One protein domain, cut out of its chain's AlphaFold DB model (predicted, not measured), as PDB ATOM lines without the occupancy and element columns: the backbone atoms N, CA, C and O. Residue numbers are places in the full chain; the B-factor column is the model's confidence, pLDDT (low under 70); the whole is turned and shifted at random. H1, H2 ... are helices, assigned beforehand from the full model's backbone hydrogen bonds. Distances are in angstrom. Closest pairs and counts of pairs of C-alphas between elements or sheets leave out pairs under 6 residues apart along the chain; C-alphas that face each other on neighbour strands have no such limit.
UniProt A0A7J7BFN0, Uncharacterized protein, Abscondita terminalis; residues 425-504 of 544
ATOM      1  N   GLU A 425      25.930 -37.075  54.915       74.69
ATOM      2  CA  GLU A 425      27.177 -36.353  55.152       74.69
ATOM      3  C   GLU A 425      28.048 -36.488  53.896       74.69
ATOM      4  O   GLU A 425      28.306 -37.625  53.475       74.69
ATOM      5  N   PRO A 426      28.443 -35.371  53.260       79.75
ATOM      6  CA  PRO A 426      29.262 -35.418  52.060       79.75
ATOM      7  C   PRO A 426      30.630 -36.050  52.325       79.75
ATOM      8  O   PRO A 426      31.206 -35.896  53.403       79.75
ATOM      9  N   GLU A 427      31.164 -36.761  51.336       82.75
ATOM     10  CA  GLU A 427      32.528 -37.279  51.398       82.75
ATOM     11  C   GLU A 427      33.563 -36.138  51.363       82.75
ATOM     12  O   GLU A 427      33.387 -35.166  50.636       82.75
ATOM     13  N   GLN A 428      34.668 -36.272  52.113       71.31
ATOM     14  CA  GLN A 428      35.707 -35.231  52.239       71.31
ATOM     15  C   GLN A 428      36.396 -34.858  50.909       71.31
ATOM     16  O   GLN A 428      36.904 -33.750  50.789       71.31
ATOM     17  N   ASP A 429      36.375 -35.754  49.913       76.06
ATOM     18  CA  ASP A 429      37.028 -35.582  48.604       76.06
ATOM     19  C   ASP A 429      36.025 -35.462  47.433       76.06
ATOM     20  O   ASP A 429      36.359 -35.724  46.267       76.06
ATOM     21  N   ALA A 430      34.768 -35.105  47.713       79.25
ATOM     22  CA  ALA A 430      33.700 -35.095  46.714       79.25
ATOM     23  C   ALA A 430      33.958 -34.114  45.554       79.25
ATOM     24  O   ALA A 430      33.679 -34.436  44.394       79.25
ATOM     25  N   GLU A 431      34.555 -32.954  45.827       75.12
ATOM     26  CA  GLU A 431      34.930 -31.949  44.827       75.12
ATOM     27  C   GLU A 431      36.028 -32.451  43.882       75.12
ATOM     28  O   GLU A 431      36.029 -32.118  42.693       75.12
ATOM     29  N   SER A 432      36.944 -33.282  44.389       74.06
ATOM     30  CA  SER A 432      37.970 -33.935  43.570       74.06
ATOM     31  C   SER A 432      37.318 -34.934  42.613       74.06
ATOM     32  O   SER A 432      37.545 -34.885  41.405       74.06
ATOM     33  N   CYS A 433      36.394 -35.752  43.127       79.75
ATOM     34  CA  CYS A 433      35.626 -36.702  42.320       79.75
ATOM     35  C   CYS A 433      34.779 -35.997  41.245       79.75
ATOM     36  O   CYS A 433      34.717 -36.442  40.102       79.75
ATOM     37  N   LEU A 434      34.163 -34.859  41.570       79.62
ATOM     38  CA  LEU A 434      33.427 -34.028  40.611       79.62
ATOM     39  C   LEU A 434      34.309 -33.516  39.472       79.62
ATOM     40  O   LEU A 434      33.870 -33.494  38.320       79.62
ATOM     41  N   ARG A 435      35.539 -33.094  39.783       74.50
ATOM     42  CA  ARG A 435      36.508 -32.669  38.768       74.50
ATOM     43  C   ARG A 435      36.861 -33.839  37.851       74.50
ATOM     44  O   ARG A 435      36.794 -33.668  36.636       74.50
ATOM     45  N   CYS A 436      37.124 -35.016  38.419       77.69
ATOM     46  CA  CYS A 436      37.413 -36.226  37.651       77.69
ATOM     47  C   CYS A 436      36.258 -36.609  36.719       77.69
ATOM     48  O   CYS A 436      36.478 -36.864  35.540       77.69
ATOM     49  N   LEU A 437      35.012 -36.574  37.200       82.31
ATOM     50  CA  LEU A 437      33.841 -36.881  36.370       82.31
ATOM     51  C   LEU A 437      33.648 -35.892  35.209       82.31
ATOM     52  O   LEU A 437      33.121 -36.281  34.171       82.31
ATOM     53  N   LYS A 438      34.026 -34.617  35.382       76.25
ATOM     54  CA  LYS A 438      33.795 -33.554  34.389       76.25
ATOM     55  C   LYS A 438      34.916 -33.398  33.365       76.25
ATOM     56  O   LYS A 438      34.623 -33.017  32.235       76.25
ATOM     57  N   TYR A 439      36.167 -33.610  33.765       72.62
ATOM     58  CA  TYR A 439      37.327 -33.195  32.969       72.62
ATOM     59  C   TYR A 439      38.305 -34.324  32.655       72.62
ATOM     60  O   TYR A 439      39.078 -34.185  31.706       72.62
ATOM     61  N   ASP A 440      38.269 -35.434  33.396       75.38
ATOM     62  CA  ASP A 440      39.186 -36.541  33.151       75.38
ATOM     63  C   ASP A 440      38.589 -37.512  32.124       75.38
ATOM     64  O   ASP A 440      37.402 -37.842  32.144       75.38
ATOM     65  N   ASN A 441      39.437 -38.030  31.234       79.62
ATOM     66  CA  ASN A 441      39.061 -39.084  30.292       79.62
ATOM     67  C   ASN A 441      39.079 -40.448  30.995       79.62
ATOM     68  O   ASN A 441      40.017 -41.233  30.846       79.62
ATOM     69  N   LEU A 442      38.051 -40.705  31.802       79.44
ATOM     70  CA  LEU A 442      37.918 -41.933  32.580       79.44
ATOM     71  C   LEU A 442      37.458 -43.110  31.706       79.44
ATOM     72  O   LEU A 442      36.566 -42.979  30.867       79.44
ATOM     73  N   SER A 443      38.012 -44.299  31.960       79.62
ATOM     74  CA  SER A 443      37.386 -45.549  31.510       79.62
ATOM     75  C   SER A 443      36.049 -45.778  32.226       79.62
ATOM     76  O   SER A 443      35.791 -45.195  33.280       79.62
ATOM     77  N   ALA A 444      35.204 -46.670  31.701       78.12
ATOM     78  CA  ALA A 444      33.904 -46.972  32.308       78.12
ATOM     79  C   ALA A 444      34.014 -47.433  33.778       78.12
ATOM     80  O   ALA A 444      33.220 -47.022  34.618       78.12
ATOM     81  N   GLU A 445      35.029 -48.235  34.115       80.69
ATOM     82  CA  GLU A 445      35.246 -48.720  35.486       80.69
ATOM     83  C   GLU A 445      35.720 -47.609  36.435       80.69
ATOM     84  O   GLU A 445      35.289 -47.532  37.590       80.69
ATOM     85  N   GLN A 446      36.587 -46.720  35.941       77.94
ATOM     86  CA  GLN A 446      37.053 -45.555  36.694       77.94
ATOM     87  C   GLN A 446      35.922 -44.548  36.900       77.94
ATOM     88  O   GLN A 446      35.793 -43.996  37.991       77.94
ATOM     89  N   PHE A 447      35.073 -44.361  35.889       86.69
ATOM     90  CA  PHE A 447      33.880 -43.531  35.977       86.69
ATOM     91  C   PHE A 447      32.912 -44.070  37.035       86.69
ATOM     92  O   PHE A 447      32.542 -43.329  37.941       86.69
ATOM     93  N   ASP A 448      32.570 -45.363  37.001       87.00
ATOM     94  CA  ASP A 448      31.670 -45.989  37.981       87.00
ATOM     95  C   ASP A 448      32.233 -45.907  39.413       87.00
ATOM     96  O   ASP A 448      31.491 -45.693  40.378       87.00
ATOM     97  N   SER A 449      33.552 -46.060  39.561       85.19
ATOM     98  CA  SER A 449      34.239 -45.938  40.852       85.19
ATOM     99  C   SER A 449      34.206 -44.503  41.378       85.19
ATOM    100  O   SER A 449      33.869 -44.280  42.541       85.19
ATOM    101  N   CYS A 450      34.482 -43.525  40.514       84.81
ATOM    102  CA  CYS A 450      34.425 -42.103  40.844       84.81
ATOM    103  C   CYS A 450      32.988 -41.655  41.165       84.81
ATOM    104  O   CYS A 450      32.757 -40.943  42.141       84.81
ATOM    105  N   TRP A 451      32.002 -42.165  40.420       90.38
ATOM    106  CA  TRP A 451      30.580 -41.932  40.661       90.38
ATOM    107  C   TRP A 451      30.142 -42.432  42.040       90.38
ATOM    108  O   TRP A 451      29.426 -41.726  42.752       90.38
ATOM    109  N   LYS A 452      30.588 -43.629  42.445       88.56
ATOM    110  CA  LYS A 452      30.324 -44.190  43.783       88.56
ATOM    111  C   LYS A 452      31.006 -43.399  44.896       88.56
ATOM    112  O   LYS A 452      30.427 -43.272  45.972       88.56
ATOM    113  N   ALA A 453      32.213 -42.891  44.652       84.31
ATOM    114  CA  ALA A 453      33.013 -42.191  45.655       84.31
ATOM    115  C   ALA A 453      32.413 -40.843  46.098       84.31
ATOM    116  O   ALA A 453      32.656 -40.429  47.225       84.31
ATOM    117  N   CYS A 454      31.602 -40.190  45.256       89.06
ATOM    118  CA  CYS A 454      30.909 -38.933  45.577       89.06
ATOM    119  C   CYS A 454      29.388 -39.083  45.741       89.06
ATOM    120  O   CYS A 454      28.632 -38.120  45.576       89.06
ATOM    121  N   ALA A 455      28.909 -40.300  46.004       89.62
ATOM    122  CA  ALA A 455      27.482 -40.584  46.010       89.62
ATOM    123  C   ALA A 455      26.731 -39.900  47.157       89.62
ATOM    124  O   ALA A 455      25.618 -39.426  46.936       89.62
ATOM    125  N   ARG A 456      27.294 -39.797  48.369       88.12
ATOM    126  CA  ARG A 456      26.610 -39.108  49.478       88.12
ATOM    127  C   ARG A 456      26.553 -37.606  49.243       88.12
ATOM    128  O   ARG A 456      25.494 -37.025  49.461       88.12
ATOM    129  N   TYR A 457      27.624 -37.004  48.728       89.38
ATOM    130  CA  TYR A 457      27.627 -35.610  48.281       89.38
ATOM    131  C   TYR A 457      26.532 -35.363  47.230       89.38
ATOM    132  O   TYR A 457      25.704 -34.465  47.381       89.38
ATOM    133  N   ARG A 458      26.456 -36.208  46.194       91.44
ATOM    134  CA  ARG A 458      25.411 -36.120  45.162       91.44
ATOM    135  C   ARG A 458      24.008 -36.278  45.744       91.44
ATOM    136  O   ARG A 458      23.120 -35.499  45.411       91.44
ATOM    137  N   LEU A 459      23.793 -37.265  46.611       90.31
ATOM    138  CA  LEU A 459      22.496 -37.521  47.243       90.31
ATOM    139  C   LEU A 459      22.062 -36.376  48.171       90.31
ATOM    140  O   LEU A 459      20.865 -36.094  48.249       90.31
ATOM    141  N   ALA A 460      23.005 -35.687  48.823       88.50
ATOM    142  CA  ALA A 460      22.728 -34.465  49.577       88.50
ATOM    143  C   ALA A 460      22.186 -33.361  48.655       88.50
ATOM    144  O   ALA A 460      21.107 -32.832  48.904       88.50
ATOM    145  N   GLN A 461      22.858 -33.102  47.528       88.69
ATOM    146  CA  GLN A 461      22.401 -32.110  46.549       88.69
ATOM    147  C   GLN A 461      21.050 -32.469  45.918       88.69
ATOM    148  O   GLN A 461      20.205 -31.602  45.724       88.69
ATOM    149  N   ILE A 462      20.819 -33.752  45.617       89.06
ATOM    150  CA  ILE A 462      19.536 -34.240  45.086       89.06
ATOM    151  C   ILE A 462      18.395 -33.971  46.070       89.06
ATOM    152  O   ILE A 462      17.292 -33.633  45.651       89.06
ATOM    153  N   LYS A 463      18.655 -34.118  47.372       86.12
ATOM    154  CA  LYS A 463      17.668 -33.859  48.425       86.12
ATOM    155  C   LYS A 463      17.320 -32.373  48.545       86.12
ATOM    156  O   LYS A 463      16.192 -32.049  48.897       86.12
ATOM    157  N   GLU A 464      18.280 -31.493  48.280       86.62
ATOM    158  CA  GLU A 464      18.117 -30.034  48.351       86.62
ATOM    159  C   GLU A 464      17.565 -29.419  47.054       86.62
ATOM    160  O   GLU A 464      17.125 -28.270  47.054       86.62
ATOM    161  N   ALA A 465      17.563 -30.169  45.951       86.69
ATOM    162  CA  ALA A 465      17.072 -29.700  44.663       86.69
ATOM    163  C   ALA A 465      15.549 -29.468  44.674       86.69
ATOM    164  O   ALA A 465      14.774 -30.300  45.149       86.69
ATOM    165  N   ALA A 466      15.108 -28.346  44.096       82.31
ATOM    166  CA  ALA A 466      13.695 -27.969  44.062       82.31
ATOM    167  C   ALA A 466      12.881 -28.784  43.040       82.31
ATOM    168  O   ALA A 466      11.665 -28.935  43.185       82.31
ATOM    169  N   SER A 467      13.534 -29.314  42.003       83.75
ATOM    170  CA  SER A 467      12.883 -30.084  40.948       83.75
ATOM    171  C   SER A 467      13.784 -31.159  40.334       83.75
ATOM    172  O   SER A 467      15.012 -31.102  40.388       83.75
ATOM    173  N   THR A 468      13.162 -32.126  39.651       83.44
ATOM    174  CA  THR A 468      13.883 -33.118  38.837       83.44
ATOM    175  C   THR A 468      14.699 -32.468  37.717       83.44
ATOM    176  O   THR A 468      15.720 -33.022  37.326       83.44
ATOM    177  N   SER A 469      14.290 -31.297  37.209       86.19
ATOM    178  CA  SER A 469      15.074 -30.565  36.204       86.19
ATOM    179  C   SER A 469      16.406 -30.102  36.789       86.19
ATOM    180  O   SER A 469      17.450 -30.370  36.198       86.19
ATOM    181  N   ASP A 470      16.376 -29.527  37.994       89.12
ATOM    182  CA  ASP A 470      17.570 -29.035  38.691       89.12
ATOM    183  C   ASP A 470      18.544 -30.181  38.990       89.12
ATOM    184  O   ASP A 470      19.750 -30.054  38.786       89.12
ATOM    185  N   ILE A 471      18.024 -31.351  39.385       90.38
ATOM    186  CA  ILE A 471      18.835 -32.566  39.578       90.38
ATOM    187  C   ILE A 471      19.575 -32.937  38.290       90.38
ATOM    188  O   ILE A 471      20.766 -33.249  38.316       90.38
ATOM    189  N   MET A 472      18.873 -32.907  37.160       87.50
ATOM    190  CA  MET A 472      19.413 -33.295  35.859       87.50
ATOM    191  C   MET A 472      20.361 -32.234  35.275       87.50
ATOM    192  O   MET A 472      21.130 -32.538  34.363       87.50
ATOM    193  N   GLU A 473      20.317 -30.994  35.760       89.06
ATOM    194  CA  GLU A 473      21.292 -29.944  35.442       89.06
ATOM    195  C   GLU A 473      22.549 -30.045  36.311       89.06
ATOM    196  O   GLU A 473      23.661 -29.954  35.788       89.06
ATOM    197  N   LEU A 474      22.388 -30.314  37.610       88.06
ATOM    198  CA  LEU A 474      23.497 -30.557  38.538       88.06
ATOM    199  C   LEU A 474      24.280 -31.827  38.171       88.06
ATOM    200  O   LEU A 474      25.511 -31.846  38.239       88.06
ATOM    201  N   TRP A 475      23.567 -32.870  37.738       91.50
ATOM    202  CA  TRP A 475      24.113 -34.189  37.420       91.50
ATOM    203  C   TRP A 475      23.701 -34.639  36.009       91.50
ATOM    204  O   TRP A 475      22.890 -35.555  35.848       91.50
ATOM    205  N   PRO A 476      24.286 -34.035  34.955       89.38
ATOM    206  CA  PRO A 476      23.869 -34.251  33.567       89.38
ATOM    207  C   PRO A 476      24.068 -35.689  33.076       89.38
ATOM    208  O   PRO A 476      23.386 -36.113  32.149       89.38
ATOM    209  N   PHE A 477      24.941 -36.467  33.719       89.12
ATOM    210  CA  PHE A 477      25.199 -37.869  33.376       89.12
ATOM    211  C   PHE A 477      23.962 -38.767  33.493       89.12
ATOM    212  O   PHE A 477      23.885 -39.785  32.807       89.12
ATOM    213  N   TYR A 478      22.956 -38.378  34.283       91.75
ATOM    214  CA  TYR A 478      21.671 -39.078  34.313       91.75
ATOM    215  C   TYR A 478      20.895 -38.992  32.992       91.75
ATOM    216  O   TYR A 478      20.086 -39.876  32.715       91.75
ATOM    217  N   LYS A 479      21.144 -37.967  32.163       89.25
ATOM    218  CA  LYS A 479      20.506 -37.805  30.843       89.25
ATOM    219  C   LYS A 479      21.078 -38.756  29.789       89.25
ATOM    220  O   LYS A 479      20.486 -38.906  28.722       89.25
ATOM    221  N   ASN A 480      22.224 -39.384  30.058       87.19
ATOM    222  CA  ASN A 480      22.847 -40.302  29.113       87.19
ATOM    223  C   ASN A 480      22.004 -41.578  28.951       87.19
ATOM    224  O   ASN A 480      21.323 -41.983  29.894       87.19
ATOM    225  N   PRO A 481      22.107 -42.294  27.815       86.00
ATOM    226  CA  PRO A 481      21.399 -43.561  27.616       86.00
ATOM    227  C   PRO A 481      21.684 -44.614  28.698       86.00
ATOM    228  O   PRO A 481      20.837 -45.453  28.978       86.00
ATOM    229  N   SER A 482      22.861 -44.567  29.331       83.88
ATOM    230  CA  SER A 482      23.261 -45.430  30.449       83.88
ATOM    231  C   SER A 482      22.932 -44.857  31.836       83.88
ATOM    232  O   SER A 482      23.221 -45.504  32.843       83.88
ATOM    233  N   GLY A 483      22.318 -43.673  31.915       86.25
ATOM    234  CA  GLY A 483      22.063 -42.944  33.159       86.25
ATOM    235  C   GLY A 483      21.183 -43.702  34.155       86.25
ATOM    236  O   GLY A 483      21.355 -43.556  35.361       86.25
ATOM    237  N   TYR A 484      20.316 -44.601  33.679       87.19
ATOM    238  CA  TYR A 484      19.510 -45.471  34.542       87.19
ATOM    239  C   TYR A 484      20.362 -46.376  35.455       87.19
ATOM    240  O   TYR A 484      19.944 -46.678  36.571       87.19
ATOM    241  N   ARG A 485      21.577 -46.766  35.035       89.25
ATOM    242  CA  ARG A 485      22.521 -47.525  35.878       89.25
ATOM    243  C   ARG A 485      23.061 -46.681  37.028       89.25
ATOM    244  O   ARG A 485      23.275 -47.195  38.119       89.25
ATOM    245  N   LEU A 486      23.263 -45.389  36.785       91.19
ATOM    246  CA  LEU A 486      23.716 -44.447  37.804       91.19
ATOM    247  C   LEU A 486      22.622 -44.233  38.855       91.19
ATOM    248  O   LEU A 486      22.911 -44.247  40.048       91.19
ATOM    249  N   ILE A 487      21.359 -44.149  38.418       90.00
ATOM    250  CA  ILE A 487      20.192 -44.101  39.314       90.00
ATOM    251  C   ILE A 487      20.131 -45.362  40.186       90.00
ATOM    252  O   ILE A 487      19.905 -45.264  41.390       90.00
ATOM    253  N   ASP A 488      20.367 -46.540  39.605       88.25
ATOM    254  CA  ASP A 488      20.410 -47.811  40.337       88.25
ATOM    255  C   ASP A 488      21.534 -47.847  41.391       88.25
ATOM    256  O   ASP A 488      21.317 -48.251  42.538       88.25
ATOM    257  N   MET A 489      22.722 -47.346  41.036       87.75
ATOM    258  CA  MET A 489      23.861 -47.208  41.952       87.75
ATOM    259  C   MET A 489      23.553 -46.256  43.114       87.75
ATOM    260  O   MET A 489      23.868 -46.567  44.264       87.75
ATOM    261  N   ASP A 490      22.908 -45.125  42.846       89.69
ATOM    262  CA  ASP A 490      22.542 -44.159  43.882       89.69
ATOM    263  C   ASP A 490      21.394 -44.653  44.762       89.69
ATOM    264  O   ASP A 490      21.420 -44.470  45.982       89.69
ATOM    265  N   PHE A 491      20.441 -45.385  44.186       87.56
ATOM    266  CA  PHE A 491      19.403 -46.083  44.939       87.56
ATOM    267  C   PHE A 491      20.010 -47.106  45.911       87.56
ATOM    268  O   PHE A 491      19.618 -47.171  47.080       87.56
ATOM    269  N   HIS A 492      21.013 -47.871  45.470       85.19
ATOM    270  CA  HIS A 492      21.728 -48.828  46.320       85.19
ATOM    271  C   HIS A 492      22.359 -48.157  47.551       85.19
ATOM    272  O   HIS A 492      22.258 -48.673  48.670       85.19
ATOM    273  N   ILE A 493      22.976 -46.990  47.357       84.88
ATOM    274  CA  ILE A 493      23.679 -46.240  48.408       84.88
ATOM    275  C   ILE A 493      22.688 -45.530  49.341       84.88
ATOM    276  O   ILE A 493      22.851 -45.567  50.566       84.88
ATOM    277  N   ALA A 494      21.618 -44.950  48.795       83.62
ATOM    278  CA  ALA A 494      20.574 -44.296  49.579       83.62
ATOM    279  C   ALA A 494      19.874 -45.272  50.544       83.62
ATOM    280  O   ALA A 494      19.586 -44.912  51.691       83.62
ATOM    281  N   PHE A 495      19.669 -46.527  50.124       78.19
ATOM    282  CA  PHE A 495      18.845 -47.514  50.835       78.19
ATOM    283  C   PHE A 495      19.614 -48.710  51.436       78.19
ATOM    284  O   PHE A 495      19.089 -49.826  51.466       78.19
ATOM    285  N   ASP A 496      20.813 -48.460  51.978       68.12
ATOM    286  CA  ASP A 496      21.612 -49.382  52.814       68.12
ATOM    287  C   ASP A 496      21.962 -50.730  52.152       68.12
ATOM    288  O   ASP A 496      21.966 -51.783  52.794       68.12
ATOM    289  N   GLY A 497      22.288 -50.713  50.859       58.34
ATOM    290  CA  GLY A 497      22.950 -51.846  50.207       58.34
ATOM    291  C   GLY A 497      22.054 -53.041  49.851       58.34
ATOM    292  O   GLY A 497      22.553 -54.167  49.744       58.34
ATOM    293  N   ARG A 498      20.743 -52.815  49.670       63.16
ATOM    294  CA  ARG A 498      19.804 -53.772  49.028       63.16
ATOM    295  C   ARG A 498      20.178 -53.986  47.558       63.16
ATOM    296  O   ARG A 498      20.813 -53.101  47.009       63.16
ATOM    297  N   ASP A 499      19.823 -55.102  46.914       63.66
ATOM    298  CA  ASP A 499      20.392 -55.508  45.605       63.66
ATOM    299  C   ASP A 499      19.947 -54.658  44.386       63.66
ATOM    300  O   ASP A 499      19.527 -55.194  43.376       63.66
ATOM    301  N   GLY A 500      20.038 -53.328  44.453       67.81
ATOM    302  CA  GLY A 500      19.654 -52.414  43.378       67.81
ATOM    303  C   GLY A 500      18.137 -52.320  43.190       67.81
ATOM    304  O   GLY A 500      17.360 -53.157  43.657       67.81
ATOM    305  N   LEU A 501      17.718 -51.256  42.520       80.50
ATOM    306  CA  LEU A 501      16.380 -51.066  41.978       80.50
ATOM    307  C   LEU A 501      16.111 -52.045  40.823       80.50
ATOM    308  O   LEU A 501      15.022 -52.606  40.744       80.50
ATOM    309  N   LEU A 502      17.095 -52.257  39.944       81.94
ATOM    310  CA  LEU A 502      16.913 -52.993  38.688       81.94
ATOM    311  C   LEU A 502      16.792 -54.509  38.881       81.94
ATOM    312  O   LEU A 502      15.947 -55.129  38.246       81.94
ATOM    313  N   LEU A 503      17.598 -55.121  39.760       78.44
ATOM    314  CA  LEU A 503      17.545 -56.579  39.978       78.44
ATOM    315  C   LEU A 503      16.300 -57.016  40.758       78.44
ATOM    316  O   LEU A 503      15.879 -58.160  40.652       78.44
ATOM    317  N   ASN A 504      15.722 -56.109  41.547       77.81
ATOM    318  CA  ASN A 504      14.542 -56.352  42.375       77.81
ATOM    319  C   ASN A 504      13.333 -55.552  41.880       77.81
ATOM    320  O   ASN A 504      12.488 -55.163  42.689       77.81
TER     321      ASN A 504
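This is residues 425 to 504 of the 544 residues of an uncharacterized protein of Abscondita terminalis (UniProt A0A7J7BFN0). Six short helices make a compact, rounded cluster: H3, H4, H5 and H6 follow one another round a loose ring, and the hairpin of H1 and H2 stands at one side of it. H3 and H6 meet in a corner, the first residues of H3 at the last residues of H6; from H3 the chain folds back through H4 and H5 to where H6 begins, and residues 495 to 504 turn back outside H6 as a tail with no named element. The printed part has 80 residues with six named helices, H1 to H6 in chain order, and no named strand; its class is all helix. The radius of gyration of the C-alphas is 12.2 A and the spans are 33 by 30 by 27 A.

Look first at the longest helix, H6, residues 483 to 494; it is the hub, touching three helices. With its residues 490 to 494 alone it touches H3, residues 455 to 464, about perpendicular at 88 degrees; the closest C-alphas are those of Ala 455 and Asp 490, 6.5 A apart. With residues 486 to 490 alone it only just touches H2, residues 444 to 453, with 3 pairs of C-alphas within 8 A, the closest those of Lys 452 and Met 489 at 7.4 A. H2 and H6 run the same way at a shallow tilt of 33 degrees, only just short of steep. With residues 483 to 487 alone, H6 touches H5, residues 476 to 479, only at the corner; the closest C-alphas are those of Phe 477 and Gly 483, 6.0 A apart. H2 also touches H1, residues 430 to 439: the two form a helical hairpin, running opposite ways at a shallow tilt of 26 degrees, with the C-alphas of Cys 433 and Cys 450 closest at 5.7 A. H4, residues 468 to 474, touches no helix; it is close to H3 but not clearly touching, with the C-alphas of Ile 462 and Ile 471 closest at 5.8 A, at a steep tilt of 49 degrees, opposite ways. H4 is likewise close to H5 but not clearly touching, with the C-alphas of Met 472 and Tyr 478 closest at 6.4 A. H2 and H3 meet only through their link. H1 and H6 are apart, as are H4 and H6. The helix packing is mostly aligned, but only just: with H5 and H6, which touch only at the corner, left out, 2 of the 3 pairs of helices that touch are at a shallow tilt. In H1, H2, H3, H4 and H6 every O i to N i+4 pair is within hydrogen-bond range; H5 is too short for such a pair, and its 1 pair of O i and N i+3 is within range.

Find C-alpha 483 at (22.063, -42.944, 33.159); from there H6 runs 16.5 A to C-alpha 494 at (20.574, -44.296, 49.579). H1 begins at C-alpha 430, (33.700, -35.095, 46.714), and measures 14.3 A; H2 measures 14.2 A and H3 14.3 A. H4 covers 10.0 A and H5 5.6 A.

The two C-alphas farthest apart are those of Tyr 439 and Asn 504, 33.8 A. The printed part has no cut, and the five links between the helices are tight. The mean pLDDT of the printed part is 82.9; look for values under 70 at residues 496 to 500.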